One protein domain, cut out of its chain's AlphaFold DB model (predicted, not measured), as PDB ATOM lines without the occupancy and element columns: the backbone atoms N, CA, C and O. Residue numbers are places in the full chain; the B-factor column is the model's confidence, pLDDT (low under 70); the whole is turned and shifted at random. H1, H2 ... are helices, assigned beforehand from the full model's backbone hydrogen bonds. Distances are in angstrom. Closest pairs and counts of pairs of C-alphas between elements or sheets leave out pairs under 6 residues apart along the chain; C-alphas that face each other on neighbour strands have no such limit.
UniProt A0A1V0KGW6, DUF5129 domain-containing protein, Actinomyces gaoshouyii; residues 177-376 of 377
ATOM      1  N   GLU A 177      12.868   0.797  33.948       96.00
ATOM      2  CA  GLU A 177      13.474   0.950  32.627       96.00
ATOM      3  C   GLU A 177      12.572   0.365  31.536       96.00
ATOM      4  O   GLU A 177      12.307   1.039  30.548       96.00
ATOM      5  N   ASP A 178      12.038  -0.840  31.745       95.19
ATOM      6  CA  ASP A 178      11.117  -1.483  30.800       95.19
ATOM      7  C   ASP A 178       9.799  -0.704  30.698       95.19
ATOM      8  O   ASP A 178       9.258  -0.517  29.608       95.19
ATOM      9  N   ALA A 179       9.301  -0.198  31.832       96.12
ATOM     10  CA  ALA A 179       8.134   0.679  31.848       96.12
ATOM     11  C   ALA A 179       8.397   1.965  31.048       96.12
ATOM     12  O   ALA A 179       7.551   2.364  30.257       96.12
ATOM     13  N   TRP A 180       9.573   2.582  31.203       96.19
ATOM     14  CA  TRP A 180       9.977   3.765  30.442       96.19
ATOM     15  C   TRP A 180      10.070   3.487  28.937       96.19
ATOM     16  O   TRP A 180       9.520   4.248  28.147       96.19
ATOM     17  N   GLU A 181      10.705   2.386  28.526       94.38
ATOM     18  CA  GLU A 181      10.776   2.017  27.107       94.38
ATOM     19  C   GLU A 181       9.376   1.764  26.520       94.38
ATOM     20  O   GLU A 181       9.084   2.230  25.416       94.38
ATOM     21  N   ASN A 182       8.470   1.132  27.278       94.31
ATOM     22  CA  ASN A 182       7.072   0.978  26.868       94.31
ATOM     23  C   ASN A 182       6.345   2.330  26.722       94.31
ATOM     24  O   ASN A 182       5.561   2.493  25.790       94.31
ATOM     25  N   GLU A 183       6.613   3.313  27.594       94.44
ATOM     26  CA  GLU A 183       6.057   4.677  27.483       94.44
ATOM     27  C   GLU A 183       6.614   5.479  26.298       94.44
ATOM     28  O   GLU A 183       5.932   6.371  25.774       94.44
ATOM     29  N   CYS A 184       7.853   5.195  25.888       93.62
ATOM     30  CA  CYS A 184       8.474   5.812  24.718       93.62
ATOM     31  C   CYS A 184       7.954   5.234  23.398       93.62
ATOM     32  O   CYS A 184       7.996   5.947  22.398       93.62
ATOM     33  N   GLY A 185       7.458   3.993  23.388       92.19
ATOM     34  CA  GLY A 185       6.974   3.291  22.193       92.19
ATOM     35  C   GLY A 185       6.060   4.125  21.283       92.19
ATOM     36  O   GLY A 185       6.425   4.324  20.125       92.19
ATOM     37  N   PRO A 186       4.954   4.709  21.792       91.50
ATOM     38  CA  PRO A 186       4.058   5.545  20.988       91.50
ATOM     39  C   PRO A 186       4.761   6.727  20.321       91.50
ATOM     40  O   PRO A 186       4.494   7.053  19.173       91.50
ATOM     41  N   LEU A 187       5.695   7.360  21.040       91.75
ATOM     42  CA  LEU A 187       6.433   8.506  20.518       91.75
ATOM     43  C   LEU A 187       7.416   8.087  19.421       91.75
ATOM     44  O   LEU A 187       7.646   8.852  18.495       91.75
ATOM     45  N   ARG A 188       8.014   6.896  19.531       91.75
ATOM     46  CA  ARG A 188       8.925   6.367  18.508       91.75
ATOM     47  C   ARG A 188       8.173   6.011  17.234       91.75
ATOM     48  O   ARG A 188       8.606   6.410  16.166       91.75
ATOM     49  N   GLU A 189       7.016   5.376  17.371       91.25
ATOM     50  CA  GLU A 189       6.124   5.111  16.242       91.25
ATOM     51  C   GLU A 189       5.664   6.416  15.571       91.25
ATOM     52  O   GLU A 189       5.777   6.559  14.357       91.25
ATOM     53  N   ASP A 190       5.265   7.429  16.351       91.44
ATOM     54  CA  ASP A 190       4.930   8.747  15.801       91.44
ATOM     55  C   ASP A 190       6.135   9.428  15.121       91.44
ATOM     56  O   ASP A 190       5.966  10.133  14.128       91.44
ATOM     57  N   LEU A 191       7.360   9.237  15.621       91.81
ATOM     58  CA  LEU A 191       8.568   9.755  14.972       91.81
ATOM     59  C   LEU A 191       8.861   9.043  13.647       91.81
ATOM     60  O   LEU A 191       9.277   9.718  12.707       91.81
ATOM     61  N   ASP A 192       8.646   7.731  13.557       90.56
ATOM     62  CA  ASP A 192       8.838   6.960  12.323       90.56
ATOM     63  C   ASP A 192       7.865   7.446  11.239       90.56
ATOM     64  O   ASP A 192       8.294   7.840  10.153       90.56
ATOM     65  N   ILE A 193       6.578   7.567  11.579       90.62
ATOM     66  CA  ILE A 193       5.559   8.133  10.681       90.62
ATOM     67  C   ILE A 193       5.881   9.588  10.313       90.62
ATOM     68  O   ILE A 193       5.642  10.033   9.190       90.62
ATOM     69  N   PHE A 194       6.439  10.370  11.238       92.12
ATOM     70  CA  PHE A 194       6.812  11.752  10.945       92.12
ATOM     71  C   PHE A 194       7.964  11.827   9.937       92.12
ATOM     72  O   PHE A 194       7.967  12.713   9.080       92.12
ATOM     73  N   ARG A 195       8.931  10.900  10.011       91.38
ATOM     74  CA  ARG A 195      10.004  10.784   9.011       91.38
ATOM     75  C   ARG A 195       9.443  10.388   7.650       91.38
ATOM     76  O   ARG A 195       9.850  10.999   6.665       91.38
ATOM     77  N   GLU A 196       8.498   9.454   7.604       91.44
ATOM     78  CA  GLU A 196       7.788   9.072   6.376       91.44
ATOM     79  C   GLU A 196       7.072  10.279   5.754       91.44
ATOM     80  O   GLU A 196       7.306  10.608   4.594       91.44
ATOM     81  N   LEU A 197       6.318  11.047   6.547       91.50
ATOM     82  CA  LEU A 197       5.694  12.287   6.077       91.50
ATOM     83  C   LEU A 197       6.724  13.291   5.527       91.50
ATOM     84  O   LEU A 197       6.464  13.957   4.527       91.50
ATOM     85  N   CYS A 198       7.893  13.426   6.162       90.94
ATOM     86  CA  CYS A 198       8.957  14.297   5.656       90.94
ATOM     87  C   CYS A 198       9.512  13.822   4.306       90.94
ATOM     88  O   CYS A 198       9.807  14.664   3.460       90.94
ATOM     89  N   GLN A 199       9.654  12.509   4.109       88.88
ATOM     90  CA  GLN A 199      10.107  11.916   2.846       88.88
ATOM     91  C   GLN A 199       9.079  12.153   1.736       88.88
ATOM     92  O   GLN A 199       9.428  12.724   0.705       88.88
ATOM     93  N   GLU A 200       7.805  11.854   1.997       88.94
ATOM     94  CA  GLU A 200       6.696  12.084   1.060       88.94
ATOM     95  C   GLU A 200       6.581  13.555   0.630       88.94
ATOM     96  O   GLU A 200       6.289  13.861  -0.524       88.94
ATOM     97  N   VAL A 201       6.830  14.498   1.543       86.25
ATOM     98  CA  VAL A 201       6.858  15.934   1.220       86.25
ATOM     99  C   VAL A 201       8.128  16.326   0.453       86.25
ATOM    100  O   VAL A 201       8.079  17.189  -0.427       86.25
ATOM    101  N   GLY A 202       9.274  15.734   0.795       81.69
ATOM    102  CA  GLY A 202      10.578  16.052   0.211       81.69
ATOM    103  C   GLY A 202      10.744  15.582  -1.235       81.69
ATOM    104  O   GLY A 202      11.290  16.328  -2.049       81.69
ATOM    105  N   ASP A 203      10.245  14.390  -1.562       77.75
ATOM    106  CA  ASP A 203      10.384  13.789  -2.896       77.75
ATOM    107  C   ASP A 203       9.512  14.482  -3.956       77.75
ATOM    108  O   ASP A 203       9.823  14.469  -5.149       77.75
ATOM    109  N   GLU A 204       8.426  15.121  -3.529       70.00
ATOM    110  CA  GLU A 204       7.318  15.483  -4.415       70.00
ATOM    111  C   GLU A 204       7.129  16.992  -4.609       70.00
ATOM    112  O   GLU A 204       6.600  17.424  -5.637       70.00
ATOM    113  N   ALA A 205       7.588  17.818  -3.667       65.44
ATOM    114  CA  ALA A 205       7.459  19.268  -3.742       65.44
ATOM    115  C   ALA A 205       8.834  19.928  -3.973       65.44
ATOM    116  O   ALA A 205       9.604  20.073  -3.026       65.44
ATOM    117  N   PRO A 206       9.151  20.440  -5.183       58.53
ATOM    118  CA  PRO A 206      10.474  20.996  -5.518       58.53
ATOM    119  C   PRO A 206      10.939  22.171  -4.637       58.53
ATOM    120  O   PRO A 206      12.133  22.458  -4.565       58.53
ATOM    121  N   ALA A 207      10.007  22.871  -3.981       60.12
ATOM    122  CA  ALA A 207      10.281  23.980  -3.063       60.12
ATOM    123  C   ALA A 207      10.306  23.569  -1.573       60.12
ATOM    124  O   ALA A 207      10.671  24.383  -0.723       60.12
ATOM    125  N   ALA A 208       9.934  22.327  -1.245       64.19
ATOM    126  CA  ALA A 208       9.894  21.789   0.112       64.19
ATOM    127  C   ALA A 208      11.182  21.125   0.667       64.19
ATOM    128  O   ALA A 208      11.206  20.937   1.889       64.19
ATOM    129  N   PRO A 209      12.267  20.824  -0.092       66.50
ATOM    130  CA  PRO A 209      13.424  20.106   0.462       66.50
ATOM    131  C   PRO A 209      14.047  20.768   1.706       66.50
ATOM    132  O   PRO A 209      14.251  20.077   2.704       66.50
ATOM    133  N   PRO A 210      14.247  22.108   1.752       72.19
ATOM    134  CA  PRO A 210      14.821  22.760   2.933       72.19
ATOM    135  C   PRO A 210      13.943  22.649   4.188       72.19
ATOM    136  O   PRO A 210      14.443  22.735   5.308       72.19
ATOM    137  N   ILE A 211      12.625  22.506   4.007       73.19
ATOM    138  CA  ILE A 211      11.668  22.359   5.105       73.19
ATOM    139  C   ILE A 211      11.737  20.933   5.651       73.19
ATOM    140  O   ILE A 211      11.894  20.768   6.859       73.19
ATOM    141  N   ALA A 212      11.667  19.926   4.776       77.31
ATOM    142  CA  ALA A 212      11.736  18.519   5.164       77.31
ATOM    143  C   ALA A 212      13.048  18.190   5.901       77.31
ATOM    144  O   ALA A 212      13.020  17.574   6.966       77.31
ATOM    145  N   ASP A 213      14.187  18.700   5.420       81.44
ATOM    146  CA  ASP A 213      15.495  18.501   6.062       81.44
ATOM    147  C   ASP A 213      15.549  19.055   7.495       81.44
ATOM    148  O   ASP A 213      16.105  18.427   8.405       81.44
ATOM    149  N   SER A 214      14.949  20.229   7.724       85.75
ATOM    150  CA  SER A 214      14.881  20.834   9.057       85.75
ATOM    151  C   SER A 214      14.016  20.016  10.017       85.75
ATOM    152  O   SER A 214      14.357  19.902  11.196       85.75
ATOM    153  N   GLU A 215      12.893  19.474   9.544       88.88
ATOM    154  CA  GLU A 215      11.994  18.655  10.363       88.88
ATOM    155  C   GLU A 215      12.625  17.288  10.687       88.88
ATOM    156  O   GLU A 215      12.578  16.849  11.838       88.88
ATOM    157  N   LEU A 216      13.336  16.670   9.735       86.75
ATOM    158  CA  LEU A 216      14.140  15.463   9.978       86.75
ATOM    159  C   LEU A 216      15.249  15.710  11.012       86.75
ATOM    160  O   LEU A 216      15.484  14.882  11.894       86.75
ATOM    161  N   GLY A 217      15.921  16.865  10.949       87.19
ATOM    162  CA  GLY A 217      16.896  17.277  11.963       87.19
ATOM    163  C   GLY A 217      16.288  17.373  13.366       87.19
ATOM    164  O   GLY A 217      16.892  16.917  14.340       87.19
ATOM    165  N   TRP A 218      15.067  17.901  13.472       91.56
ATOM    166  CA  TRP A 218      14.328  17.937  14.733       91.56
ATOM    167  C   TRP A 218      13.918  16.534  15.210       91.56
ATOM    168  O   TRP A 218      14.097  16.223  16.386       91.56
ATOM    169  N   ALA A 219      13.468  15.651  14.312       89.31
ATOM    170  CA  ALA A 219      13.127  14.268  14.653       89.31
ATOM    171  C   ALA A 219      14.325  13.503  15.255       89.31
ATOM    172  O   ALA A 219      14.168  12.769  16.234       89.31
ATOM    173  N   ARG A 220      15.545  13.730  14.739       87.38
ATOM    174  CA  ARG A 220      16.787  13.200  15.341       87.38
ATOM    175  C   ARG A 220      17.041  13.776  16.739       87.38
ATOM    176  O   ARG A 220      17.382  13.039  17.665       87.38
ATOM    177  N   ALA A 221      16.834  15.081  16.925       90.44
ATOM    178  CA  ALA A 221      16.975  15.728  18.232       90.44
ATOM    179  C   ALA A 221      15.974  15.187  19.272       90.44
ATOM    180  O   ALA A 221      16.316  15.082  20.451       90.44
ATOM    181  N   CYS A 222      14.771  14.784  18.850       89.94
ATOM    182  CA  CYS A 222      13.796  14.110  19.709       89.94
ATOM    183  C   CYS A 222      14.311  12.763  20.231       89.94
ATOM    184  O   CYS A 222      14.193  12.500  21.427       89.94
ATOM    185  N   GLY A 223      14.949  11.951  19.380       87.56
ATOM    186  CA  GLY A 223      15.603  10.708  19.806       87.56
ATOM    187  C   GLY A 223      16.672  10.957  20.877       87.56
ATOM    188  O   GLY A 223      16.637  10.361  21.953       87.56
ATOM    189  N   ALA A 224      17.555  11.936  20.652       88.81
ATOM    190  CA  ALA A 224      18.557  12.332  21.645       88.81
ATOM    191  C   ALA A 224      17.926  12.839  22.959       88.81
ATOM    192  O   ALA A 224      18.437  12.561  24.050       88.81
ATOM    193  N   ARG A 225      16.793  13.551  22.878       93.25
ATOM    194  CA  ARG A 225      16.041  14.020  24.049       93.25
ATOM    195  C   ARG A 225      15.466  12.859  24.860       93.25
ATOM    196  O   ARG A 225      15.578  12.901  26.082       93.25
ATOM    197  N   LEU A 226      14.929  11.813  24.226       93.56
ATOM    198  CA  LEU A 226      14.464  10.605  24.926       93.56
ATOM    199  C   LEU A 226      15.592   9.939  25.725       93.56
ATOM    200  O   LEU A 226      15.415   9.626  26.906       93.56
ATOM    201  N   THR A 227      16.772   9.799  25.118       92.12
ATOM    202  CA  THR A 227      17.968   9.265  25.789       92.12
ATOM    203  C   THR A 227      18.376  10.134  26.982       92.12
ATOM    204  O   THR A 227      18.673   9.621  28.065       92.12
ATOM    205  N   ALA A 228      18.329  11.461  26.829       95.19
ATOM    206  CA  ALA A 228      18.626  12.396  27.910       95.19
ATOM    207  C   ALA A 228      17.592  12.342  29.050       95.19
ATOM    208  O   ALA A 228      17.977  12.414  30.219       95.19
ATOM    209  N   LEU A 229      16.297  12.207  28.745       96.88
ATOM    210  CA  LEU A 229      15.238  12.046  29.749       96.88
ATOM    211  C   LEU A 229      15.444  10.759  30.556       96.88
ATOM    212  O   LEU A 229      15.403  10.800  31.787       96.88
ATOM    213  N   ARG A 230      15.777   9.645  29.893       95.81
ATOM    214  CA  ARG A 230      16.105   8.376  30.564       95.81
ATOM    215  C   ARG A 230      17.285   8.520  31.527       95.81
ATOM    216  O   ARG A 230      17.219   8.051  32.662       95.81
ATOM    217  N   ALA A 231      18.357   9.194  31.109       96.31
ATOM    218  CA  ALA A 231      19.524   9.433  31.961       96.31
ATOM    219  C   ALA A 231      19.199  10.332  33.174       96.31
ATOM    220  O   ALA A 231      19.682  10.102  34.289       96.31
ATOM    221  N   GLN A 232      18.345  11.342  32.988       97.25
ATOM    222  CA  GLN A 232      17.878  12.210  34.073       97.25
ATOM    223  C   GLN A 232      16.960  11.476  35.061       97.25
ATOM    224  O   GLN A 232      17.069  11.693  36.268       97.25
ATOM    225  N   LEU A 233      16.117  10.559  34.578       96.44
ATOM    226  CA  LEU A 233      15.328   9.657  35.422       96.44
ATOM    227  C   LEU A 233      16.221   8.730  36.255       96.44
ATOM    228  O   LEU A 233      16.043   8.627  37.475       96.44
ATOM    229  N   ALA A 234      17.218   8.108  35.615       95.00
ATOM    230  CA  ALA A 234      18.159   7.193  36.262       95.00
ATOM    231  C   ALA A 234      18.963   7.885  37.375       95.00
ATOM    232  O   ALA A 234      19.089   7.363  38.481       95.00
ATOM    233  N   SER A 235      19.460   9.096  37.110       96.12
ATOM    234  CA  SER A 235      20.183   9.906  38.104       96.12
ATOM    235  C   SER A 235      19.272  10.535  39.166       96.12
ATOM    236  O   SER A 235      19.758  10.994  40.198       96.12
ATOM    237  N   GLY A 236      17.954  10.551  38.947       94.69
ATOM    238  CA  GLY A 236      16.985  11.223  39.814       94.69
ATOM    239  C   GLY A 236      16.972  12.743  39.694       94.69
ATOM    240  O   GLY A 236      16.357  13.399  40.531       94.69
ATOM    241  N   ALA A 237      17.631  13.297  38.673       96.62
ATOM    242  CA  ALA A 237      17.606  14.723  38.369       96.62
ATOM    243  C   ALA A 237      16.216  15.195  37.902       96.62
ATOM    244  O   ALA A 237      15.856  16.349  38.121       96.62
ATOM    245  N   LEU A 238      15.432  14.296  37.297       96.19
ATOM    246  CA  LEU A 238      14.070  14.551  36.834       96.19
ATOM    247  C   LEU A 238      13.091  13.601  37.549       96.19
ATOM    248  O   LEU A 238      13.314  12.387  37.538       96.19
ATOM    249  N   PRO A 239      12.018  14.106  38.187       95.62
ATOM    250  CA  PRO A 239      11.001  13.239  38.769       95.62
ATOM    251  C   PRO A 239      10.195  12.519  37.667       95.62
ATOM    252  O   PRO A 239       9.911  13.129  36.636       95.62
ATOM    253  N   PRO A 240       9.762  11.259  37.885       96.31
ATOM    254  CA  PRO A 240       9.022  10.470  36.894       96.31
ATOM    255  C   PRO A 240       7.806  11.160  36.271       96.31
ATOM    256  O   PRO A 240       7.652  11.125  35.056       96.31
ATOM    257  N   GLY A 241       6.981  11.831  37.081       93.94
ATOM    258  CA  GLY A 241       5.817  12.573  36.588       93.94
ATOM    259  C   GLY A 241       6.187  13.674  35.595       93.94
ATOM    260  O   GLY A 241       5.588  13.765  34.530       93.94
ATOM    261  N   ALA A 242       7.247  14.436  35.880       94.38
ATOM    262  CA  ALA A 242       7.721  15.478  34.969       94.38
ATOM    263  C   ALA A 242       8.295  14.895  33.670       94.38
ATOM    264  O   ALA A 242       8.166  15.506  32.619       94.38
ATOM    265  N   ALA A 243       8.902  13.704  33.710       95.62
ATOM    266  CA  ALA A 243       9.330  13.032  32.486       95.62
ATOM    267  C   ALA A 243       8.139  12.607  31.615       95.62
ATOM    268  O   ALA A 243       8.218  12.719  30.397       95.62
ATOM    269  N   LEU A 244       7.036  12.157  32.222       94.50
ATOM    270  CA  LEU A 244       5.796  11.869  31.494       94.50
ATOM    271  C   LEU A 244       5.192  13.144  30.887       94.50
ATOM    272  O   LEU A 244       4.784  13.115  29.729       94.50
ATOM    273  N   ASP A 245       5.218  14.264  31.617       92.31
ATOM    274  CA  ASP A 245       4.780  15.568  31.100       92.31
ATOM    275  C   ASP A 245       5.634  16.026  29.901       92.31
ATOM    276  O   ASP A 245       5.109  16.555  28.921       92.31
ATOM    277  N   GLU A 246       6.948  15.782  29.936       93.44
ATOM    278  CA  GLU A 246       7.849  16.035  28.804       93.44
ATOM    279  C   GLU A 246       7.519  15.147  27.596       93.44
ATOM    280  O   GLU A 246       7.529  15.629  26.463       93.44
ATOM    281  N   LEU A 247       7.172  13.872  27.808       93.44
ATOM    282  CA  LEU A 247       6.728  13.000  26.717       93.44
ATOM    283  C   LEU A 247       5.402  13.470  26.102       93.44
ATOM    284  O   LEU A 247       5.224  13.353  24.888       93.44
ATOM    285  N   ASP A 248       4.473  13.996  26.903       90.31
ATOM    286  CA  ASP A 248       3.230  14.588  26.393       90.31
ATOM    287  C   ASP A 248       3.485  15.870  25.603       90.31
ATOM    288  O   ASP A 248       2.900  16.067  24.536       90.31
ATOM    289  N   ALA A 249       4.399  16.718  26.080       90.19
ATOM    290  CA  ALA A 249       4.819  17.909  25.353       90.19
ATOM    291  C   ALA A 249       5.460  17.546  24.005       90.19
ATOM    292  O   ALA A 249       5.116  18.143  22.985       90.19
ATOM    293  N   MET A 250       6.332  16.532  23.978       91.50
ATOM    294  CA  MET A 250       6.938  16.038  22.740       91.50
ATOM    295  C   MET A 250       5.893  15.454  21.785       91.50
ATOM    296  O   MET A 250       5.918  15.784  20.604       91.50
ATOM    297  N   ALA A 251       4.950  14.642  22.271       89.56
ATOM    298  CA  ALA A 251       3.881  14.083  21.437       89.56
ATOM    299  C   ALA A 251       3.011  15.189  20.812       89.56
ATOM    300  O   ALA A 251       2.708  15.162  19.616       89.56
ATOM    301  N   ALA A 252       2.669  16.214  21.598       86.81
ATOM    302  CA  ALA A 252       1.961  17.388  21.097       86.81
ATOM    303  C   ALA A 252       2.785  18.164  20.053       86.81
ATOM    304  O   ALA A 252       2.220  18.629  19.061       86.81
ATOM    305  N   GLU A 253       4.103  18.290  20.245       90.62
ATOM    306  CA  GLU A 253       4.991  18.961  19.291       90.62
ATOM    307  C   GLU A 253       5.125  18.181  17.976       90.62
ATOM    308  O   GLU A 253       4.992  18.798  16.920       90.62
ATOM    309  N   ILE A 254       5.302  16.850  18.013       90.88
ATOM    310  CA  ILE A 254       5.330  16.007  16.800       90.88
ATOM    311  C   ILE A 254       4.054  16.241  15.995       90.88
ATOM    312  O   ILE A 254       4.105  16.553  14.807       90.88
ATOM    313  N   ARG A 255       2.896  16.157  16.655       88.69
ATOM    314  CA  ARG A 255       1.595  16.336  16.009       88.69
ATOM    315  C   ARG A 255       1.433  17.724  15.394       88.69
ATOM    316  O   ARG A 255       0.960  17.845  14.266       88.69
ATOM    317  N   ALA A 256       1.826  18.770  16.122       88.12
ATOM    318  CA  ALA A 256       1.755  20.144  15.636       88.12
ATOM    319  C   ALA A 256       2.675  20.368  14.427       88.12
ATOM    320  O   ALA A 256       2.283  21.040  13.471       88.12
ATOM    321  N   ARG A 257       3.877  19.784  14.443       92.12
ATOM    322  CA  ARG A 257       4.817  19.839  13.319       92.12
ATOM    323  C   ARG A 257       4.308  19.063  12.114       92.12
ATOM    324  O   ARG A 257       4.375  19.600  11.015       92.12
ATOM    325  N   ALA A 258       3.751  17.870  12.315       91.31
ATOM    326  CA  ALA A 258       3.144  17.065  11.258       91.31
ATOM    327  C   ALA A 258       1.981  17.807  10.578       91.31
ATOM    328  O   ALA A 258       1.974  17.950   9.357       91.31
ATOM    329  N   ASP A 259       1.048  18.370  11.357       90.00
ATOM    330  CA  ASP A 259      -0.060  19.178  10.824       90.00
ATOM    331  C   ASP A 259       0.447  20.423  10.077       90.00
ATOM    332  O   ASP A 259       0.015  20.715   8.959       90.00
ATOM    333  N   ALA A 260       1.426  21.139  10.639       90.31
ATOM    334  CA  ALA A 260       2.022  22.296   9.981       90.31
ATOM    335  C   ALA A 260       2.781  21.924   8.698       90.31
ATOM    336  O   ALA A 260       2.776  22.703   7.743       90.31
ATOM    337  N   LEU A 261       3.467  20.781   8.669       91.62
ATOM    338  CA  LEU A 261       4.188  20.277   7.503       91.62
ATOM    339  C   LEU A 261       3.209  19.910   6.383       91.62
ATOM    340  O   LEU A 261       3.334  20.451   5.287       91.62
ATOM    341  N   ALA A 262       2.178  19.115   6.685       90.50
ATOM    342  CA  ALA A 262       1.138  18.734   5.730       90.50
ATOM    343  C   ALA A 262       0.432  19.960   5.121       90.50
ATOM    344  O   ALA A 262       0.295  20.069   3.904       90.50
ATOM    345  N   ARG A 263       0.046  20.946   5.947       90.44
ATOM    346  CA  ARG A 263      -0.578  22.195   5.462       90.44
ATOM    347  C   ARG A 263       0.334  22.991   4.539       90.44
ATOM    348  O   ARG A 263      -0.145  23.548   3.556       90.44
ATOM    349  N   ARG A 264       1.622  23.102   4.884       89.00
ATOM    350  CA  ARG A 264       2.609  23.829   4.073       89.00
ATOM    351  C   ARG A 264       2.841  23.130   2.738       89.00
ATOM    352  O   ARG A 264       2.858  23.816   1.724       89.00
ATOM    353  N   ALA A 265       2.970  21.804   2.746       88.44
ATOM    354  CA  ALA A 265       3.132  20.999   1.540       88.44
ATOM    355  C   ALA A 265       1.922  21.148   0.607       88.44
ATOM    356  O   ALA A 265       2.078  21.603  -0.520       88.44
ATOM    357  N   LEU A 266       0.703  20.930   1.114       88.75
ATOM    358  CA  LEU A 266      -0.526  21.090   0.325       88.75
ATOM    359  C   LEU A 266      -0.699  22.513  -0.230       88.75
ATOM    360  O   LEU A 266      -1.154  22.683  -1.355       88.75
ATOM    361  N   ALA A 267      -0.328  23.546   0.536       87.12
ATOM    362  CA  ALA A 267      -0.378  24.929   0.063       87.12
ATOM    363  C   ALA A 267       0.667  25.235  -1.025       87.12
ATOM    364  O   ALA A 267       0.424  26.087  -1.873       87.12
ATOM    365  N   ALA A 268       1.829  24.577  -0.982       84.00
ATOM    366  CA  ALA A 268       2.885  24.735  -1.978       84.00
ATOM    367  C   ALA A 268       2.607  23.939  -3.265       84.00
ATOM    368  O   ALA A 268       3.035  24.358  -4.338       84.00
ATOM    369  N   GLU A 269       1.900  22.811  -3.156       80.50
ATOM    370  CA  GLU A 269       1.482  21.976  -4.288       80.50
ATOM    371  C   GLU A 269       0.246  22.522  -5.020       80.50
ATOM    372  O   GLU A 269       0.048  22.223  -6.197       80.50
ATOM    373  N   ALA A 270      -0.577  23.327  -4.342       78.81
ATOM    374  CA  ALA A 270      -1.805  23.890  -4.889       78.81
ATOM    375  C   ALA A 270      -1.552  24.793  -6.120       78.81
ATOM    376  O   ALA A 270      -0.761  25.744  -6.039       78.81
ATOM    377  N   PRO A 271      -2.262  24.578  -7.247       72.62
ATOM    378  CA  PRO A 271      -2.277  25.523  -8.356       72.62
ATOM    379  C   PRO A 271      -2.802  26.900  -7.910       72.62
ATOM    380  O   PRO A 271      -3.616  26.991  -6.985       72.62
ATOM    381  N   PRO A 272      -2.404  28.003  -8.575       69.56
ATOM    382  CA  PRO A 272      -2.926  29.328  -8.254       69.56
ATOM    383  C   PRO A 272      -4.463  29.374  -8.335       69.56
ATOM    384  O   PRO A 272      -5.032  29.314  -9.422       69.56
ATOM    385  N   GLY A 273      -5.132  29.531  -7.188       65.75
ATOM    386  CA  GLY A 273      -6.596  29.608  -7.088       65.75
ATOM    387  C   GLY A 273      -7.315  28.287  -6.777       65.75
ATOM    388  O   GLY A 273      -8.532  28.316  -6.598       65.75
ATOM    389  N   GLU A 274      -6.599  27.166  -6.649       74.38
ATOM    390  CA  GLU A 274      -7.166  25.841  -6.359       74.38
ATOM    391  C   GLU A 274      -6.653  25.299  -5.015       74.38
ATOM    392  O   GLU A 274      -5.664  24.581  -4.935       74.38
ATOM    393  N   GLU A 275      -7.348  25.631  -3.921       79.62
ATOM    394  CA  GLU A 275      -7.007  25.170  -2.561       79.62
ATOM    395  C   GLU A 275      -7.791  23.910  -2.132       79.62
ATOM    396  O   GLU A 275      -7.929  23.653  -0.936       79.62
ATOM    397  N   ALA A 276      -8.336  23.127  -3.071       82.81
ATOM    398  CA  ALA A 276      -9.264  22.027  -2.771       82.81
ATOM    399  C   ALA A 276      -8.670  20.983  -1.806       82.81
ATOM    400  O   ALA A 276      -9.305  20.646  -0.805       82.81
ATOM    401  N   GLY A 277      -7.425  20.547  -2.034       84.38
ATOM    402  CA  GLY A 277      -6.731  19.612  -1.140       84.38
ATOM    403  C   GLY A 277      -6.484  20.193   0.257       84.38
ATOM    404  O   GLY A 277      -6.779  19.560   1.268       84.38
ATOM    405  N   LEU A 278      -6.022  21.444   0.349       88.56
ATOM    406  CA  LEU A 278      -5.813  22.114   1.639       88.56
ATOM    407  C   LEU A 278      -7.133  22.362   2.391       88.56
ATOM    408  O   LEU A 278      -7.165  22.289   3.623       88.56
ATOM    409  N   ALA A 279      -8.213  22.665   1.671       88.00
ATOM    410  CA  ALA A 279      -9.550  22.824   2.228       88.00
ATOM    411  C   ALA A 279     -10.083  21.492   2.770       88.00
ATOM    412  O   ALA A 279     -10.526  21.459   3.919       88.00
ATOM    413  N   HIS A 280      -9.946  20.402   2.005       87.44
ATOM    414  CA  HIS A 280     -10.306  19.053   2.444       87.44
ATOM    415  C   HIS A 280      -9.538  18.654   3.710       87.44
ATOM    416  O   HIS A 280     -10.146  18.281   4.715       87.44
ATOM    417  N   TYR A 281      -8.216  18.850   3.718       89.25
ATOM    418  CA  TYR A 281      -7.375  18.603   4.889       89.25
ATOM    419  C   TYR A 281      -7.855  19.391   6.120       89.25
ATOM    420  O   TYR A 281      -8.019  18.845   7.212       89.25
ATOM    421  N   ARG A 282      -8.113  20.698   5.954       88.56
ATOM    422  CA  ARG A 282      -8.599  21.585   7.026       88.56
ATOM    423  C   ARG A 282      -9.945  21.138   7.580       88.56
ATOM    424  O   ARG A 282     -10.129  21.174   8.797       88.56
ATOM    425  N   GLU A 283     -10.866  20.754   6.706       86.25
ATOM    426  CA  GLU A 283     -12.188  20.266   7.080       86.25
ATOM    427  C   GLU A 283     -12.086  18.952   7.857       86.25
ATOM    428  O   GLU A 283     -12.633  18.848   8.958       86.25
ATOM    429  N   TYR A 284     -11.316  17.988   7.351       83.50
ATOM    430  CA  TYR A 284     -11.129  16.694   8.001       83.50
ATOM    431  C   TYR A 284     -10.518  16.851   9.402       83.50
ATOM    432  O   TYR A 284     -11.080  16.409  10.404       83.50
ATOM    433  N   ILE A 285      -9.394  17.565   9.502       79.94
ATOM    434  CA  ILE A 285      -8.690  17.790  10.773       79.94
ATOM    435  C   ILE A 285      -9.534  18.621  11.755       79.94
ATOM    436  O   ILE A 285      -9.482  18.399  12.968       79.94
ATOM    437  N   GLY A 286     -10.323  19.579  11.256       74.50
ATOM    438  CA  GLY A 286     -11.175  20.448  12.073       74.50
ATOM    439  C   GLY A 286     -12.444  19.771  12.599       74.50
ATOM    440  O   GLY A 286     -12.934  20.134  13.670       74.50
ATOM    441  N   THR A 287     -12.969  18.783  11.874       73.12
ATOM    442  CA  THR A 287     -14.153  18.000  12.269       73.12
ATOM    443  C   THR A 287     -13.809  16.785  13.128       73.12
ATOM    444  O   THR A 287     -14.716  16.158  13.685       73.12
ATOM    445  N   TRP A 288     -12.517  16.496  13.300       66.06
ATOM    446  CA  TRP A 288     -12.033  15.350  14.056       66.06
ATOM    447  C   TRP A 288     -12.517  15.364  15.514       66.06
ATOM    448  O   TRP A 288     -12.299  16.310  16.281       66.06
ATOM    449  N   LYS A 289     -13.193  14.279  15.896       59.44
ATOM    450  CA  LYS A 289     -13.629  13.967  17.263       59.44
ATOM    451  C   LYS A 289     -12.908  12.701  17.725       59.44
ATOM    452  O   LYS A 289     -12.261  12.041  16.917       59.44
ATOM    453  N   LEU A 290     -13.045  12.358  19.014       54.06
ATOM    454  CA  LEU A 290     -12.729  11.005  19.492       54.06
ATOM    455  C   LEU A 290     -13.297  10.001  18.480       54.06
ATOM    456  O   LEU A 290     -14.489  10.113  18.178       54.06
ATOM    457  N   PRO A 291     -12.489   9.064  17.978       52.28
ATOM    458  CA  PRO A 291     -13.037   8.005  17.165       52.28
ATOM    459  C   PRO A 291     -14.079   7.222  17.974       52.28
ATOM    460  O   PRO A 291     -13.868   6.940  19.161       52.28
ATOM    461  N   ASP A 292     -15.208   6.888  17.343       55.88
ATOM    462  CA  ASP A 292     -16.080   5.838  17.867       55.88
ATOM    463  C   ASP A 292     -15.274   4.526  17.949       55.88
ATOM    464  O   ASP A 292     -14.173   4.436  17.402       55.88
ATOM    465  N   ASP A 293     -15.765   3.513  18.675       53.62
ATOM    466  CA  ASP A 293     -14.981   2.287  18.928       53.62
ATOM    467  C   ASP A 293     -14.443   1.638  17.619       53.62
ATOM    468  O   ASP A 293     -13.386   1.000  17.682       53.62
ATOM    469  N   ASP A 294     -15.104   1.887  16.476       52.94
ATOM    470  CA  ASP A 294     -14.782   1.398  15.123       52.94
ATOM    471  C   ASP A 294     -13.751   2.247  14.342       52.94
ATOM    472  O   ASP A 294     -13.121   1.729  13.424       52.94
ATOM    473  N   ASP A 295     -13.520   3.512  14.721       57.69
ATOM    474  CA  ASP A 295     -12.640   4.452  13.993       57.69
ATOM    475  C   ASP A 295     -11.301   4.699  14.708       57.69
ATOM    476  O   ASP A 295     -10.559   5.637  14.384       57.69
ATOM    477  N   ARG A 296     -10.991   3.942  15.761       64.75
ATOM    478  CA  ARG A 296      -9.771   4.179  16.541       64.75
ATOM    479  C   ARG A 296      -8.535   3.862  15.683       64.75
ATOM    480  O   ARG A 296      -8.515   2.862  14.980       64.75
ATOM    481  N   TYR A 297      -7.507   4.716  15.735       68.19
ATOM    482  CA  TYR A 297      -6.206   4.417  15.117       68.19
ATOM    483  C   TYR A 297      -5.293   3.801  16.160       68.19
ATOM    484  O   TYR A 297      -5.049   4.396  17.218       68.19
ATOM    485  N   ALA A 298      -4.919   2.549  15.926       76.25
ATOM    486  CA  ALA A 298      -4.122   1.793  16.869       76.25
ATOM    487  C   ALA A 298      -2.664   2.078  16.588       76.25
ATOM    488  O   ALA A 298      -2.209   1.886  15.469       76.25
ATOM    489  N   TYR A 299      -1.928   2.439  17.631       85.81
ATOM    490  CA  TYR A 299      -0.507   2.154  17.621       85.81
ATOM    491  C   TYR A 299      -0.326   0.655  17.352       85.81
ATOM    492  O   TYR A 299      -0.938  -0.178  18.034       85.81
ATOM    493  N   SER A 300       0.498   0.322  16.365       86.88
ATOM    494  CA  SER A 300       0.821  -1.048  15.971       86.88
ATOM    495  C   SER A 300       1.511  -1.817  17.101       86.88
ATOM    496  O   SER A 300       1.437  -3.046  17.159       86.88
ATOM    497  N   GLY A 301       2.147  -1.093  18.032       89.44
ATOM    498  CA  GLY A 301       2.958  -1.681  19.095       89.44
ATOM    499  C   GLY A 301       4.349  -2.075  18.614       89.44
ATOM    500  O   GLY A 301       5.052  -2.802  19.313       89.44
ATOM    501  N   THR A 302       4.753  -1.610  17.434       88.25
ATOM    502  CA  THR A 302       6.076  -1.839  16.859       88.25
ATOM    503  C   THR A 302       6.615  -0.562  16.243       88.25
ATOM    504  O   THR A 302       5.858   0.225  15.690       88.25
ATOM    505  N   TRP A 303       7.923  -0.364  16.322       82.56
ATOM    506  CA  TRP A 303       8.612   0.744  15.662       82.56
ATOM    507  C   TRP A 303       9.986   0.263  15.174       82.56
ATOM    508  O   TRP A 303      10.471  -0.801  15.594       82.56
ATOM    509  N   GLN A 304      10.593   0.997  14.246       77.88
ATOM    510  CA  GLN A 304      11.867   0.622  13.640       77.88
ATOM    511  C   GLN A 304      13.032   1.289  14.369       77.88
ATOM    512  O   GLN A 304      13.101   2.509  14.473       77.88
ATOM    513  N   ASP A 305      13.980   0.480  14.852       66.00
ATOM    514  CA  ASP A 305      15.174   1.018  15.499       66.00
ATOM    515  C   ASP A 305      16.094   1.710  14.489       66.00
ATOM    516  O   ASP A 305      16.713   1.066  13.635       66.00
ATOM    517  N   ASP A 306      16.156   3.034  14.592       58.12
ATOM    518  CA  ASP A 306      16.950   3.925  13.748       58.12
ATOM    519  C   ASP A 306      18.281   4.313  14.406       58.12
ATOM    520  O   ASP A 306      18.878   5.323  14.036       58.12
ATOM    521  N   ASP A 307      18.765   3.531  15.378       50.75
ATOM    522  CA  ASP A 307      20.027   3.773  16.082       50.75
ATOM    523  C   ASP A 307      21.222   3.890  15.096       50.75
ATOM    524  O   ASP A 307      21.932   2.931  14.779       50.75
ATOM    525  N   GLU A 308      21.491   5.115  14.622       45.28
ATOM    526  CA  GLU A 308      22.683   5.508  13.850       45.28
ATOM    527  C   GLU A 308      23.975   5.327  14.684       45.28
ATOM    528  O   GLU A 308      25.088   5.428  14.166       45.28
ATOM    529  N   THR A 309      23.847   5.013  15.979       43.16
ATOM    530  CA  THR A 309      24.920   4.740  16.948       43.16
ATOM    531  C   THR A 309      25.607   3.379  16.782       43.16
ATOM    532  O   THR A 309      26.615   3.127  17.443       43.16
ATOM    533  N   GLY A 310      25.115   2.499  15.900       35.22
ATOM    534  CA  GLY A 310      25.774   1.227  15.567       35.22
ATOM    535  C   GLY A 310      25.683   0.137  16.645       35.22
ATOM    536  O   GLY A 310      26.347  -0.893  16.529       35.22
ATOM    537  N   ALA A 311      24.860   0.329  17.675       39.69
ATOM    538  CA  ALA A 311      24.570  -0.676  18.692       39.69
ATOM    539  C   ALA A 311      23.250  -1.398  18.362       39.69
ATOM    540  O   ALA A 311      22.272  -1.285  19.087       39.69
ATOM    541  N   SER A 312      23.220  -2.132  17.244       39.84
ATOM    542  CA  SER A 312      22.046  -2.915  16.828       39.84
ATOM    543  C   SER A 312      21.560  -3.877  17.925       39.84
ATOM    544  O   SER A 312      22.356  -4.699  18.399       39.84
ATOM    545  N   PRO A 313      20.250  -3.913  18.241       43.28
ATOM    546  CA  PRO A 313      19.629  -5.146  18.693       43.28
ATOM    547  C   PRO A 313      19.659  -6.168  17.545       43.28
ATOM    548  O   PRO A 313      19.696  -5.810  16.368       43.28
ATOM    549  N   ALA A 314      19.726  -7.450  17.900       42.25
ATOM    550  CA  ALA A 314      19.975  -8.573  16.997       42.25
ATOM    551  C   ALA A 314      19.224  -8.478  15.651       42.25
ATOM    552  O   ALA A 314      18.011  -8.292  15.623       42.25
ATOM    553  N   ALA A 315      19.956  -8.650  14.544       44.72
ATOM    554  CA  ALA A 315      19.381  -8.781  13.209       44.72
ATOM    555  C   ALA A 315      18.333  -9.908  13.188       44.72
ATOM    556  O   ALA A 315      18.579 -10.985  13.738       44.72
ATOM    557  N   GLY A 316      17.179  -9.668  12.557       49.00
ATOM    558  CA  GLY A 316      16.195 -10.722  12.319       49.00
ATOM    559  C   GLY A 316      16.785 -11.841  11.451       49.00
ATOM    560  O   GLY A 316      17.771 -11.628  10.744       49.00
ATOM    561  N   GLU A 317      16.171 -13.031  11.472       46.38
ATOM    562  CA  GLU A 317      16.654 -14.232  10.754       46.38
ATOM    563  C   GLU A 317      16.900 -14.010   9.244       46.38
ATOM    564  O   GLU A 317      17.665 -14.754   8.635       46.38
ATOM    565  N   ASN A 318      16.327 -12.950   8.660       48.41
ATOM    566  CA  ASN A 318      16.432 -12.605   7.239       48.41
ATOM    567  C   ASN A 318      17.335 -11.389   6.935       48.41
ATOM    568  O   ASN A 318      17.380 -10.940   5.793       48.41
ATOM    569  N   GLY A 319      18.039 -10.823   7.924       45.66
ATOM    570  CA  GLY A 319      18.838  -9.601   7.742       45.66
ATOM    571  C   GLY A 319      18.026  -8.296   7.725       45.66
ATOM    572  O   GLY A 319      18.599  -7.227   7.530       45.66
ATOM    573  N   GLU A 320      16.714  -8.370   7.965       48.50
ATOM    574  CA  GLU A 320      15.857  -7.212   8.242       48.50
ATOM    575  C   GLU A 320      16.101  -6.696   9.671       48.50
ATOM    576  O   GLU A 320      16.359  -7.476  10.600       48.50
ATOM    577  N   ARG A 321      16.037  -5.368   9.853       54.53
ATOM    578  CA  ARG A 321      16.114  -4.736  11.181       54.53
ATOM    579  C   ARG A 321      14.988  -5.296  12.050       54.53
ATOM    580  O   ARG A 321      13.830  -5.272  11.643       54.53
ATOM    581  N   ALA A 322      15.321  -5.812  13.232       56.56
ATOM    582  CA  ALA A 322      14.310  -6.315  14.151       56.56
ATOM    583  C   ALA A 322      13.448  -5.145  14.641       56.56
ATOM    584  O   ALA A 322      13.945  -4.252  15.326       56.56
ATOM    585  N   ALA A 323      12.164  -5.147  14.279       68.94
ATOM    586  CA  ALA A 323      11.204  -4.195  14.818       68.94
ATOM    587  C   ALA A 323      11.138  -4.354  16.343       68.94
ATOM    588  O   ALA A 323      10.971  -5.463  16.863       68.94
ATOM    589  N   VAL A 324      11.279  -3.246  17.066       81.31
ATOM    590  CA  VAL A 324      11.177  -3.243  18.524       81.31
ATOM    591  C   VAL A 324       9.698  -3.200  18.881       81.31
ATOM    592  O   VAL A 324       8.962  -2.352  18.380       81.31
ATOM    593  N   SER A 325       9.254  -4.119  19.741       87.62
ATOM    594  CA  SER A 325       7.853  -4.198  20.167       87.62
ATOM    595  C   SER A 325       7.634  -3.614  21.560       87.62
ATOM    596  O   SER A 325       8.491  -3.699  22.439       87.62
ATOM    597  N   TYR A 326       6.457  -3.031  21.760       91.31
ATOM    598  CA  TYR A 326       5.949  -2.544  23.036       91.31
ATOM    599  C   TYR A 326       4.442  -2.829  23.120       91.31
ATOM    600  O   TYR A 326       3.823  -3.265  22.151       91.31
ATOM    601  N   ASN A 327       3.830  -2.622  24.287       90.56
ATOM    602  CA  ASN A 327       2.392  -2.792  24.468       90.56
ATOM    603  C   ASN A 327       1.714  -1.419  24.625       90.56
ATOM    604  O   ASN A 327       1.728  -0.864  25.733       90.56
ATOM    605  N   PRO A 328       1.066  -0.890  23.565       89.81
ATOM    606  CA  PRO A 328       0.374   0.393  23.627       89.81
ATOM    607  C   PRO A 328      -0.652   0.434  24.758       89.81
ATOM    608  O   PRO A 328      -0.674   1.363  25.556       89.81
ATOM    609  N   ALA A 329      -1.450  -0.623  24.921       88.06
ATOM    610  CA  ALA A 329      -2.522  -0.652  25.911       88.06
ATOM    611  C   ALA A 329      -2.018  -0.643  27.372       88.06
ATOM    612  O   ALA A 329      -2.793  -0.340  28.285       88.06
ATOM    613  N   ALA A 330      -0.736  -0.952  27.597       91.31
ATOM    614  CA  ALA A 330      -0.078  -0.926  28.903       91.31
ATOM    615  C   ALA A 330       0.646   0.400  29.207       91.31
ATOM    616  O   ALA A 330       1.407   0.468  30.175       91.31
ATOM    617  N   THR A 331       0.425   1.440  28.403       93.06
ATOM    618  CA  THR A 331       0.985   2.770  28.658       93.06
ATOM    619  C   THR A 331       0.271   3.499  29.805       93.06
ATOM    620  O   THR A 331      -0.925   3.311  30.086       93.06
ATOM    621  N   ILE A 332       1.036   4.328  30.508       93.12
ATOM    622  CA  ILE A 332       0.599   5.209  31.590       93.12
ATOM    623  C   ILE A 332      -0.137   6.411  30.988       93.12
ATOM    624  O   ILE A 332      -1.250   6.735  31.430       93.12
ATOM    625  N   ARG A 333       0.474   7.042  29.974       91.00
ATOM    626  CA  ARG A 333      -0.110   8.158  29.204       91.00
ATOM    627  C   ARG A 333      -1.303   7.666  28.383       91.00
ATOM    628  O   ARG A 333      -1.413   6.476  28.101       91.00
ATOM    629  N   LEU A 334      -2.244   8.552  28.045       87.12
ATOM    630  CA  LEU A 334      -3.454   8.132  27.327       87.12
ATOM    631  C   LEU A 334      -3.295   8.195  25.820       87.12
ATOM    632  O   LEU A 334      -2.683   9.101  25.275       87.12
ATOM    633  N   HIS A 335      -3.944   7.252  25.155       83.06
ATOM    634  CA  HIS A 335      -4.161   7.239  23.716       83.06
ATOM    635  C   HIS A 335      -5.454   6.490  23.381       83.06
ATOM    636  O   HIS A 335      -6.097   5.926  24.267       83.06
ATOM    637  N   ASP A 336      -5.847   6.462  22.108       76.38
ATOM    638  CA  ASP A 336      -7.148   5.942  21.645       76.38
ATOM    639  C   ASP A 336      -7.509   4.537  22.146       76.38
ATOM    640  O   ASP A 336      -8.674   4.251  22.436       76.38
ATOM    641  N   TYR A 337      -6.503   3.681  22.318       75.69
ATOM    642  CA  TYR A 337      -6.654   2.294  22.765       75.69
ATOM    643  C   TYR A 337      -6.352   2.089  24.244       75.69
ATOM    644  O   TYR A 337      -6.374   0.957  24.728       75.69
ATOM    645  N   SER A 338      -6.095   3.165  24.988       83.81
ATOM    646  CA  SER A 338      -5.894   3.076  26.424       83.81
ATOM    647  C   SER A 338      -7.147   2.520  27.104       83.81
ATOM    648  O   SER A 338      -8.226   3.126  27.033       83.81
ATOM    649  N   PRO A 339      -7.017   1.408  27.849       83.56
ATOM    650  CA  PRO A 339      -8.118   0.831  28.594       83.56
ATOM    651  C   PRO A 339      -8.813   1.880  29.474       83.56
ATOM    652  O   PRO A 339      -8.185   2.468  30.356       83.56
ATOM    653  N   GLY A 340     -10.120   2.092  29.305       79.50
ATOM    654  CA  GLY A 340     -10.916   2.954  30.186       79.50
ATOM    655  C   GLY A 340     -10.730   4.457  29.950       79.50
ATOM    656  O   GLY A 340     -11.090   5.251  30.823       79.50
ATOM    657  N   ILE A 341     -10.217   4.863  28.780       79.69
ATOM    658  CA  ILE A 341      -9.987   6.271  28.407       79.69
ATOM    659  C   ILE A 341     -11.210   7.176  28.633       79.69
ATOM    660  O   ILE A 341     -11.080   8.277  29.166       79.69
ATOM    661  N   ARG A 342     -12.428   6.689  28.351       76.56
ATOM    662  CA  ARG A 342     -13.680   7.448  28.557       76.56
ATOM    663  C   ARG A 342     -13.881   7.903  30.006       76.56
ATOM    664  O   ARG A 342     -14.521   8.921  30.252       76.56
ATOM    665  N   VAL A 343     -13.335   7.167  30.975       80.06
ATOM    666  CA  VAL A 343     -13.489   7.474  32.404       80.06
ATOM    667  C   VAL A 343     -12.359   8.348  32.928       80.06
ATOM    668  O   VAL A 343     -12.532   8.997  33.959       80.06
ATOM    669  N   ALA A 344     -11.246   8.482  32.200       72.31
ATOM    670  CA  ALA A 344     -10.199   9.442  32.540       72.31
ATOM    671  C   ALA A 344     -10.747  10.879  32.627       72.31
ATOM    672  O   ALA A 344     -10.328  11.642  33.493       72.31
ATOM    673  N   GLY A 345     -11.817  11.196  31.885       64.12
ATOM    674  CA  GLY A 345     -12.483  12.500  31.937       64.12
ATOM    675  C   GLY A 345     -11.806  13.547  31.057       64.12
ATOM    676  O   GLY A 345     -11.947  14.740  31.314       64.12
ATOM    677  N   ILE A 346     -11.080  13.100  30.029       64.06
ATOM    678  CA  ILE A 346     -10.509  13.980  29.016       64.06
ATOM    679  C   ILE A 346     -11.640  14.672  28.244       64.06
ATOM    680  O   ILE A 346     -12.574  14.023  27.767       64.06
ATOM    681  N   ARG A 347     -11.536  15.999  28.106       54.88
ATOM    682  CA  ARG A 347     -12.421  16.818  27.273       54.88
ATOM    683  C   ARG A 347     -11.678  17.264  26.014       54.88
ATOM    684  O   ARG A 347     -10.721  18.020  26.105       54.88
ATOM    685  N   TRP A 348     -12.173  16.826  24.865       55.81
ATOM    686  CA  TRP A 348     -11.551  16.979  23.546       55.81
ATOM    687  C   TRP A 348     -11.913  18.301  22.862       55.81
ATOM    688  O   TRP A 348     -13.047  18.771  23.002       55.81
ATOM    689  N   ARG A 349     -10.985  18.873  22.080       51.50
ATOM    690  CA  ARG A 349     -11.255  19.975  21.137       51.50
ATOM    691  C   ARG A 349     -10.426  19.845  19.849       51.50
ATOM    692  O   ARG A 349      -9.355  20.428  19.743       51.50
ATOM    693  N   GLY A 350     -10.956  19.156  18.840       52.59
ATOM    694  CA  GLY A 350     -10.263  18.981  17.556       52.59
ATOM    695  C   GLY A 350      -8.956  18.195  17.701       52.59
ATOM    696  O   GLY A 350      -8.778  17.457  18.669       52.59
ATOM    697  N   LEU A 351      -8.024  18.379  16.758       49.53
ATOM    698  CA  LEU A 351      -6.726  17.690  16.720       49.53
ATOM    699  C   LEU A 351      -5.779  18.041  17.888       49.53
ATOM    700  O   LEU A 351      -4.696  17.471  17.976       49.53
ATOM    701  N   ALA A 352      -6.165  18.958  18.781       43.00
ATOM    702  CA  ALA A 352      -5.306  19.492  19.829       43.00
ATOM    703  C   ALA A 352      -5.999  19.548  21.199       43.00
ATOM    704  O   ALA A 352      -7.190  19.808  21.330       43.00
ATOM    705  N   THR A 353      -5.191  19.438  22.250       46.38
ATOM    706  CA  THR A 353      -5.501  19.817  23.640       46.38
ATOM    707  C   THR A 353      -6.332  18.840  24.468       46.38
ATOM    708  O   THR A 353      -7.348  19.185  25.067       46.38
ATOM    709  N   ALA A 354      -5.777  17.650  24.667       47.53
ATOM    710  CA  ALA A 354      -5.672  17.150  26.029       47.53
ATOM    711  C   ALA A 354      -4.187  16.981  26.355       47.53
ATOM    712  O   ALA A 354      -3.479  16.296  25.632       47.53
ATOM    713  N   SER A 355      -3.707  17.640  27.410       50.16
ATOM    714  CA  SER A 355      -2.285  17.675  27.786       50.16
ATOM    715  C   SER A 355      -1.702  16.324  28.220       50.16
ATOM    716  O   SER A 355      -0.551  16.292  28.612       50.16
ATOM    717  N   GLN A 356      -2.503  15.255  28.217       57.22
ATOM    718  CA  GLN A 356      -2.161  13.912  28.705       57.22
ATOM    719  C   GLN A 356      -2.566  12.824  27.701       57.22
ATOM    720  O   GLN A 356      -2.838  11.683  28.080       57.22
ATOM    721  N   TYR A 357      -2.727  13.199  26.429       66.50
ATOM    722  CA  TYR A 357      -3.178  12.296  25.383       66.50
ATOM    723  C   TYR A 357      -2.349  12.427  24.113       66.50
ATOM    724  O   TYR A 357      -2.130  13.533  23.618       66.50
ATOM    725  N   SER A 358      -2.019  11.273  23.544       66.75
ATOM    726  CA  SER A 358      -1.487  11.128  22.197       66.75
ATOM    727  C   SER A 358      -2.442  10.291  21.347       66.75
ATOM    728  O   SER A 358      -2.993   9.308  21.827       66.75
ATOM    729  N   SER A 359      -2.635  10.640  20.079       73.25
ATOM    730  CA  SER A 359      -3.179   9.701  19.087       73.25
ATOM    731  C   SER A 359      -2.119   9.497  18.019       73.25
ATOM    732  O   SER A 359      -1.423  10.479  17.734       73.25
ATOM    733  N   PRO A 360      -2.056   8.316  17.381       83.75
ATOM    734  CA  PRO A 360      -1.119   8.096  16.291       83.75
ATOM    735  C   PRO A 360      -1.223   9.207  15.251       83.75
ATOM    736  O   PRO A 360      -2.336   9.621  14.886       83.75
ATOM    737  N   ILE A 361      -0.077   9.711  14.798       87.88
ATOM    738  CA  ILE A 361      -0.033  10.721  13.736       87.88
ATOM    739  C   ILE A 361      -0.197  10.115  12.336       87.88
ATOM    740  O   ILE A 361      -0.328  10.873  11.382       87.88
ATOM    741  N   GLU A 362      -0.250   8.787  12.203       87.25
ATOM    742  CA  GLU A 362      -0.523   8.061  10.946       87.25
ATOM    743  C   GLU A 362      -1.741   8.623  10.211       87.25
ATOM    744  O   GLU A 362      -1.700   8.892   9.016       87.25
ATOM    745  N   ARG A 363      -2.787   8.987  10.953       83.50
ATOM    746  CA  ARG A 363      -3.963   9.641  10.379       83.50
ATOM    747  C   ARG A 363      -3.656  10.991   9.710       83.50
ATOM    748  O   ARG A 363      -4.345  11.369   8.770       83.50
ATOM    749  N   ILE A 364      -2.667  11.752  10.186       88.56
ATOM    750  CA  ILE A 364      -2.234  12.995   9.523       88.56
ATOM    751  C   ILE A 364      -1.609  12.674   8.165       88.56
ATOM    752  O   ILE A 364      -1.906  13.379   7.201       88.56
ATOM    753  N   LEU A 365      -0.783  11.628   8.097       90.44
ATOM    754  CA  LEU A 365      -0.183  11.152   6.853       90.44
ATOM    755  C   LEU A 365      -1.266  10.664   5.878       90.44
ATOM    756  O   LEU A 365      -1.328  11.156   4.754       90.44
ATOM    757  N   ASP A 366      -2.191   9.816   6.329       89.38
ATOM    758  CA  ASP A 366      -3.297   9.311   5.502       89.38
ATOM    759  C   ASP A 366      -4.137  10.440   4.898       89.38
ATOM    760  O   ASP A 366      -4.411  10.467   3.698       89.38
ATOM    761  N   VAL A 367      -4.540  11.407   5.727       88.69
ATOM    762  CA  VAL A 367      -5.369  12.536   5.282       88.69
ATOM    763  C   VAL A 367      -4.577  13.463   4.371       88.69
ATOM    764  O   VAL A 367      -5.150  14.015   3.434       88.69
ATOM    765  N   TYR A 368      -3.274  13.641   4.606       90.75
ATOM    766  CA  TYR A 368      -2.395  14.369   3.692       90.75
ATOM    767  C   TYR A 368      -2.369  13.705   2.307       90.75
ATOM    768  O   TYR A 368      -2.652  14.378   1.314       90.75
ATOM    769  N   LEU A 369      -2.136  12.391   2.240       90.50
ATOM    770  CA  LEU A 369      -2.108  11.627   0.988       90.50
ATOM    771  C   LEU A 369      -3.462  11.662   0.260       90.50
ATOM    772  O   LEU A 369      -3.517  11.898  -0.950       90.50
ATOM    773  N   GLN A 370      -4.569  11.515   0.994       88.69
ATOM    774  CA  GLN A 370      -5.922  11.653   0.442       88.69
ATOM    775  C   GLN A 370      -6.162  13.067  -0.099       88.69
ATOM    776  O   GLN A 370      -6.522  13.229  -1.261       88.69
ATOM    777  N   SER A 371      -5.882  14.102   0.693       87.94
ATOM    778  CA  SER A 371      -6.066  15.507   0.299       87.94
ATOM    779  C   SER A 371      -5.264  15.873  -0.949       87.94
ATOM    780  O   SER A 371      -5.727  16.636  -1.797       87.94
ATOM    781  N   ARG A 372      -4.063  15.305  -1.073       83.31
ATOM    782  CA  ARG A 372      -3.194  15.456  -2.235       83.31
ATOM    783  C   ARG A 372      -3.804  14.839  -3.495       83.31
ATOM    784  O   ARG A 372      -3.723  15.450  -4.557       83.31
ATOM    785  N   SER A 373      -4.441  13.668  -3.392       80.94
ATOM    786  CA  SER A 373      -5.169  13.067  -4.525       80.94
ATOM    787  C   SER A 373      -6.370  13.908  -4.966       80.94
ATOM    788  O   SER A 373      -6.542  14.128  -6.161       80.94
ATOM    789  N   THR A 374      -7.133  14.469  -4.024       72.38
ATOM    790  CA  THR A 374      -8.298  15.322  -4.320       72.38
ATOM    791  C   THR A 374      -7.918  16.640  -4.996       72.38
ATOM    792  O   THR A 374      -8.724  17.206  -5.718       72.38
ATOM    793  N   GLY A 375      -6.698  17.145  -4.782       59.75
ATOM    794  CA  GLY A 375      -6.190  18.336  -5.473       59.75
ATOM    795  C   GLY A 375      -5.693  18.093  -6.904       59.75
ATOM    796  O   GLY A 375      -5.315  19.056  -7.563       59.75
ATOM    797  N   LYS A 376      -5.634  16.834  -7.371       58.75
ATOM    798  CA  LYS A 376      -5.189  16.464  -8.730       58.75
ATOM    799  C   LYS A 376      -6.349  16.146  -9.691       58.75
ATOM    800  O   LYS A 376      -6.083  15.977 -10.883       58.75
TER     801      LYS A 376
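This is residues 177 to 376 of the 377 residues of the protein "DUF5129 domain-containing protein" of Actinomyces gaoshouyii (UniProt A0A1V0KGW6). Three long helices, H1, H2 and H3, stand side by side as a triangle; H4 and H6 extend them into an up-and-down bundle. Tiny H5 lies off the bundle between two long loops. The printed part has 200 residues, six named helices and no named strand: all helix, compact, radius of gyration of the C-alphas 17.8 A, spans 56 by 43 by 35 A.

H1, residues 177 to 204, and H2, residues 209 to 235, touch as a hairpin, closest C-alphas Gly 202 and Pro 209, 5.0 A. The hub H3, residues 240 to 269, touches H1, H2, H4, residues 276 to 287, and H6, residues 362 to 374. H5, residues 341 to 344, touches no helix. O i to N i+4 pairs are within hydrogen-bond range throughout H3, H4 and H6, 21 of 24 in H1, 22 of 23 in H2; H5 is too short.

H1 begins at C-alpha 177 (13.474, 0.950, 32.627); H6 ends at C-alpha 374 (-8.298, 15.322, -4.320). H3 spans 43.4 A.

The printed part has no cut. Links H4 to H5 and H5 to H6 are long. Residues under pLDDT 70 number 52, among them 305 to 323.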